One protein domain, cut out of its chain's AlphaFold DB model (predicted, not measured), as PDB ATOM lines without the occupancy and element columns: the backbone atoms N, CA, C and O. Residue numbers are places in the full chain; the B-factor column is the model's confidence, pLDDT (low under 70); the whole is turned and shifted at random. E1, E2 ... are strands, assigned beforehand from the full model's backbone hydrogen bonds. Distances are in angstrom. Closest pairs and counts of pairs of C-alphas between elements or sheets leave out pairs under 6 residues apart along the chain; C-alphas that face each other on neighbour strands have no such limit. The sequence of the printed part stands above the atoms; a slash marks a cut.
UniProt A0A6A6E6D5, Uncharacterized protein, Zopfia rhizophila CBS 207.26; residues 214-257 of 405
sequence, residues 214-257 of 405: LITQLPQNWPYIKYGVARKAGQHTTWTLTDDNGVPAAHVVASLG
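What this domain is: This is residues 214 to 257 of the 405 residues of an uncharacterized protein of Zopfia rhizophila CBS 207.26 (UniProt A0A6A6E6D5). With little regular structure, this is one long hairpin of two strands, E1 and E2, preceded by a winding stretch, residues 214 to 235, that runs along the hairpin's length and turns back into E1 at one end. The printed part has 44 residues, with no named helix and two antiparallel named strands, E1 then E2; the class is all strand, with 15 residues in named elements. It is loose, with a radius of gyration of the C-alphas of 11.8 A, and elongated, spanning 34 by 18 by 13 A.

How they stand to each other: After residues 214 to 235, E1, residues 236 to 242, and E2, residues 248 to 255, form an antiparallel hairpin through a tight link of 5 residues. Their directions stand at 160 degrees. C-alphas 240 and 251 face each other at 4.5 A. N 239 and O 252 are within hydrogen-bond range at 2.9 A, as are N 254 and O 237 at 2.9 A.

Where its parts are: E1 begins at C-alpha 236 (31.809, 39.662, 44.414) and is 19.5 A long. E2 is 20.9 A long and ends at C-alpha 255 (36.224, 39.432, 43.561).

The domain as a whole: The two C-alphas farthest apart, those of Ala 233 and Asn 245, are 34.7 A apart. The printed part has no cut. The pLDDT is under 70 at residues 224 to 234 and residue 257.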
ATOM      1  N   LEU A 214      31.914  37.458  23.649       88.00
ATOM      2  CA  LEU A 214      31.132  37.654  24.873       88.00
ATOM      3  C   LEU A 214      31.922  38.471  25.908       88.00
ATOM      4  O   LEU A 214      31.325  39.270  26.619       88.00
ATOM      5  N   ILE A 215      33.257  38.353  25.969       87.69
ATOM      6  CA  ILE A 215      34.086  39.143  26.909       87.69
ATOM      7  C   ILE A 215      33.993  40.640  26.617       87.69
ATOM      8  O   ILE A 215      34.047  41.441  27.546       87.69
ATOM      9  N   THR A 216      33.823  41.039  25.355       90.69
ATOM     10  CA  THR A 216      33.728  42.461  24.987       90.69
ATOM     11  C   THR A 216      32.487  43.150  25.562       90.69
ATOM     12  O   THR A 216      32.454  44.378  25.608       90.69
ATOM     13  N   GLN A 217      31.498  42.392  26.051       93.06
ATOM     14  CA  GLN A 217      30.346  42.934  26.780       93.06
ATOM     15  C   GLN A 217      30.694  43.365  28.207       93.06
ATOM     16  O   GLN A 217      29.914  44.083  28.837       93.06
ATOM     17  N   LEU A 218      31.841  42.931  28.741       91.00
ATOM     18  CA  LEU A 218      32.319  43.427  30.021       91.00
ATOM     19  C   LEU A 218      32.699  44.906  29.876       91.00
ATOM     20  O   LEU A 218      33.428  45.268  28.949       91.00
ATOM     21  N   PRO A 219      32.263  45.775  30.803       85.94
ATOM     22  CA  PRO A 219      32.679  47.164  30.803       85.94
ATOM     23  C   PRO A 219      34.197  47.282  30.811       85.94
ATOM     24  O   PRO A 219      34.898  46.543  31.509       85.94
ATOM     25  N   GLN A 220      34.707  48.282  30.100       79.62
ATOM     26  CA  GLN A 220      36.119  48.618  30.162       79.62
ATOM     27  C   GLN A 220      36.511  48.882  31.629       79.62
ATOM     28  O   GLN A 220      35.905  49.723  32.300       79.62
ATOM     29  N   ASN A 221      37.543  48.180  32.110       76.88
ATOM     30  CA  ASN A 221      38.031  48.150  33.501       76.88
ATOM     31  C   ASN A 221      37.259  47.255  34.490       76.88
ATOM     32  O   ASN A 221      37.482  47.385  35.692       76.88
ATOM     33  N   TRP A 222      36.386  46.352  34.040       80.44
ATOM     34  CA  TRP A 222      35.824  45.307  34.903       80.44
ATOM     35  C   TRP A 222      36.871  44.213  35.220       80.44
ATOM     36  O   TRP A 222      37.626  43.843  34.322       80.44
ATOM     37  N   PRO A 223      36.914  43.649  36.444       78.50
ATOM     38  CA  PRO A 223      36.247  44.112  37.659       78.50
ATOM     39  C   PRO A 223      36.961  45.368  38.160       78.50
ATOM     40  O   PRO A 223      38.177  45.346  38.278       78.50
ATOM     41  N   TYR A 224      36.226  46.456  38.414       68.75
ATOM     42  CA  TYR A 224      36.775  47.792  38.691       68.75
ATOM     43  C   TYR A 224      38.093  47.771  39.483       68.75
ATOM     44  O   TYR A 224      38.095  47.691  40.709       68.75
ATOM     45  N   ILE A 225      39.214  47.868  38.760       59.97
ATOM     46  CA  ILE A 225      40.565  47.970  39.339       59.97
ATOM     47  C   ILE A 225      40.896  49.410  39.760       59.97
ATOM     48  O   ILE A 225      41.919  49.665  40.388       59.97
ATOM     49  N   LYS A 226      40.036  50.371  39.397       57.69
ATOM     50  CA  LYS A 226      40.146  51.794  39.738       57.69
ATOM     51  C   LYS A 226      39.027  52.201  40.695       57.69
ATOM     52  O   LYS A 226      37.948  51.616  40.688       57.69
ATOM     53  N   TYR A 227      39.304  53.240  41.478       54.81
ATOM     54  CA  TYR A 227      38.431  53.847  42.482       54.81
ATOM     55  C   TYR A 227      36.981  54.016  41.977       54.81
ATOM     56  O   TYR A 227      36.700  54.881  41.152       54.81
ATOM     57  N   GLY A 228      36.063  53.186  42.480       56.53
ATOM     58  CA  GLY A 228      34.619  53.249  42.224       56.53
ATOM     59  C   GLY A 228      33.817  53.359  43.525       56.53
ATOM     60  O   GLY A 228      34.374  53.276  44.616       56.53
ATOM     61  N   VAL A 229      32.500  53.572  43.438       50.31
ATOM     62  CA  VAL A 229      31.633  53.690  44.627       50.31
ATOM     63  C   VAL A 229      31.755  52.440  45.510       50.31
ATOM     64  O   VAL A 229      31.692  51.314  45.022       50.31
ATOM     65  N   ALA A 230      31.934  52.667  46.812       50.66
ATOM     66  CA  ALA A 230      32.215  51.673  47.842       50.66
ATOM     67  C   ALA A 230      31.377  50.399  47.766       50.66
ATOM     68  O   ALA A 230      30.181  50.415  48.050       50.66
ATOM     69  N   ARG A 231      32.035  49.272  47.496       55.56
ATOM     70  CA  ARG A 231      31.530  47.940  47.826       55.56
ATOM     71  C   ARG A 231      32.465  47.340  48.871       55.56
ATOM     72  O   ARG A 231      33.663  47.611  48.855       55.56
ATOM     73  N   LYS A 232      31.910  46.627  49.851       57.78
ATOM     74  CA  LYS A 232      32.694  46.081  50.972       57.78
ATOM     75  C   LYS A 232      33.705  45.065  50.422       57.78
ATOM     76  O   LYS A 232      33.346  44.284  49.544       57.78
ATOM     77  N   ALA A 233      34.933  45.035  50.945       59.66
ATOM     78  CA  ALA A 233      35.855  43.933  50.653       59.66
ATOM     79  C   ALA A 233      35.214  42.584  51.008       59.66
ATOM     80  O   ALA A 233      34.398  42.495  51.929       59.66
ATOM     81  N   GLY A 234      35.567  41.553  50.242       65.12
ATOM     82  CA  GLY A 234      34.933  40.235  50.323       65.12
ATOM     83  C   GLY A 234      33.600  40.136  49.575       65.12
ATOM     84  O   GLY A 234      32.936  39.108  49.662       65.12
ATOM     85  N   GLN A 235      33.189  41.174  48.839       74.81
ATOM     86  CA  GLN A 235      32.057  41.085  47.918       74.81
ATOM     87  C   GLN A 235      32.515  40.706  46.510       74.81
ATOM     88  O   GLN A 235      33.574  41.122  46.033       74.81
ATOM     89  N   HIS A 236      31.661  39.950  45.829       82.38
ATOM     90  CA  HIS A 236      31.809  39.662  44.414       82.38
ATOM     91  C   HIS A 236      30.982  40.652  43.593       82.38
ATOM     92  O   HIS A 236      29.889  41.062  43.991       82.38
ATOM     93  N   THR A 237      31.509  41.038  42.438       82.94
ATOM     94  CA  THR A 237      30.725  41.663  41.379       82.94
ATOM     95  C   THR A 237      30.378  40.610  40.346       82.94
ATOM     96  O   THR A 237      31.182  39.720  40.059       82.94
ATOM     97  N   THR A 238      29.171  40.706  39.809       88.44
ATOM     98  CA  THR A 238      28.676  39.776  38.808       88.44
ATOM     99  C   THR A 238      28.279  40.526  37.546       88.44
ATOM    100  O   THR A 238      27.857  41.683  37.610       88.44
ATOM    101  N   TRP A 239      28.465  39.892  36.394       92.75
ATOM    102  CA  TRP A 239      28.050  40.425  35.103       92.75
ATOM    103  C   TRP A 239      27.465  39.306  34.250       92.75
ATOM    104  O   TRP A 239      28.093  38.265  34.074       92.75
ATOM    105  N   THR A 240      26.256  39.514  33.733       94.94
ATOM    106  CA  THR A 240      25.605  38.541  32.847       94.94
ATOM    107  C   THR A 240      25.976  38.879  31.410       94.94
ATOM    108  O   THR A 240      25.741  40.003  30.976       94.94
ATOM    109  N   LEU A 241      26.581  37.931  30.699       94.44
ATOM    110  CA  LEU A 241      26.850  38.026  29.266       94.44
ATOM    111  C   LEU A 241      25.649  37.449  28.526       94.44
ATOM    112  O   LEU A 241      25.157  36.378  28.893       94.44
ATOM    113  N   THR A 242      25.181  38.142  27.501       95.31
ATOM    114  CA  THR A 242      24.048  37.728  26.668       95.31
ATOM    115  C   THR A 242      24.534  37.319  25.285       95.31
ATOM    116  O   THR A 242      25.525  37.852  24.807       95.31
ATOM    117  N   ASP A 243      23.875  36.381  24.623       93.38
ATOM    118  CA  ASP A 243      24.140  36.095  23.212       93.38
ATOM    119  C   ASP A 243      23.613  37.220  22.292       93.38
ATOM    120  O   ASP A 243      23.051  38.219  22.753       93.38
ATOM    121  N   ASP A 244      23.774  37.049  20.977       92.88
ATOM    122  CA  ASP A 244      23.291  38.000  19.963       92.88
ATOM    123  C   ASP A 244      21.757  38.174  19.974       92.88
ATOM    124  O   ASP A 244      21.240  39.165  19.457       92.88
ATOM    125  N   ASN A 245      21.018  37.246  20.591       95.25
ATOM    126  CA  ASN A 245      19.562  37.302  20.743       95.25
ATOM    127  C   ASN A 245      19.132  37.957  22.068       95.25
ATOM    128  O   ASN A 245      17.936  38.029  22.361       95.25
ATOM    129  N   GLY A 246      20.083  38.418  22.887       92.50
ATOM    130  CA  GLY A 246      19.821  38.978  24.213       92.50
ATOM    131  C   GLY A 246      19.510  37.929  25.286       92.50
ATOM    132  O   GLY A 246      19.084  38.290  26.385       92.50
ATOM    133  N   VAL A 247      19.712  36.639  25.008       94.88
ATOM    134  CA  VAL A 247      19.506  35.546  25.965       94.88
ATOM    135  C   VAL A 247      20.756  35.403  26.839       94.88
ATOM    136  O   VAL A 247      21.866  35.388  26.310       94.88
ATOM    137  N   PRO A 248      20.638  35.284  28.175       93.62
ATOM    138  CA  PRO A 248      21.784  35.052  29.053       93.62
ATOM    139  C   PRO A 248      22.586  33.807  28.643       93.62
ATOM    140  O   PRO A 248      22.085  32.687  28.715       93.62
ATOM    141  N   ALA A 249      23.840  34.007  28.243       93.56
ATOM    142  CA  ALA A 249      24.749  32.959  27.785       93.56
ATOM    143  C   ALA A 249      25.779  32.572  28.855       93.56
ATOM    144  O   ALA A 249      26.183  31.413  28.942       93.56
ATOM    145  N   ALA A 250      26.210  33.529  29.681       92.25
ATOM    146  CA  ALA A 250      27.179  33.283  30.745       92.25
ATOM    147  C   ALA A 250      27.037  34.279  31.900       92.25
ATOM    148  O   ALA A 250      26.443  35.348  31.766       92.25
ATOM    149  N   HIS A 251      27.621  33.936  33.045       92.44
ATOM    150  CA  HIS A 251      27.632  34.783  34.230       92.44
ATOM    151  C   HIS A 251      29.053  34.863  34.790       92.44
ATOM    152  O   HIS A 251      29.598  33.877  35.285       92.44
ATOM    153  N   VAL A 252      29.667  36.039  34.691       92.25
ATOM    154  CA  VAL A 252      31.037  36.287  35.145       92.25
ATOM    155  C   VAL A 252      30.995  36.770  36.584       92.25
ATOM    156  O   VAL A 252      30.269  37.709  36.906       92.25
ATOM    157  N   VAL A 253      31.778  36.141  37.455       90.69
ATOM    158  CA  VAL A 253      31.892  36.500  38.872       90.69
ATOM    159  C   VAL A 253      33.340  36.872  39.148       90.69
ATOM    160  O   VAL A 253      34.242  36.096  38.846       90.69
ATOM    161  N   ALA A 254      33.574  38.047  39.725       85.25
ATOM    162  CA  ALA A 254      34.911  38.478  40.111       85.25
ATOM    163  C   ALA A 254      34.920  39.092  41.509       85.25
ATOM    164  O   ALA A 254      33.985  39.781  41.920       85.25
ATOM    165  N   SER A 255      35.996  38.840  42.244       78.69
ATOM    166  CA  SER A 255      36.224  39.432  43.561       78.69
ATOM    167  C   SER A 255      36.587  40.909  43.427       78.69
ATOM    168  O   SER A 255      37.412  41.281  42.595       78.69
ATOM    169  N   LEU A 256      35.984  41.760  44.257       73.75
ATOM    170  CA  LEU A 256      36.331  43.178  44.315       73.75
ATOM    171  C   LEU A 256      37.544  43.371  45.229       73.75
ATOM    172  O   LEU A 256      37.479  43.092  46.425       73.75
ATOM    173  N   GLY A 257      38.649  43.852  44.656       57.78
ATOM    174  CA  GLY A 257      39.927  43.999  45.357       57.78
ATOM    175  C   GLY A 257      40.064  45.257  46.219       57.78
ATOM    176  O   GLY A 257      41.092  45.422  46.867       57.78
TER     177      GLY A 257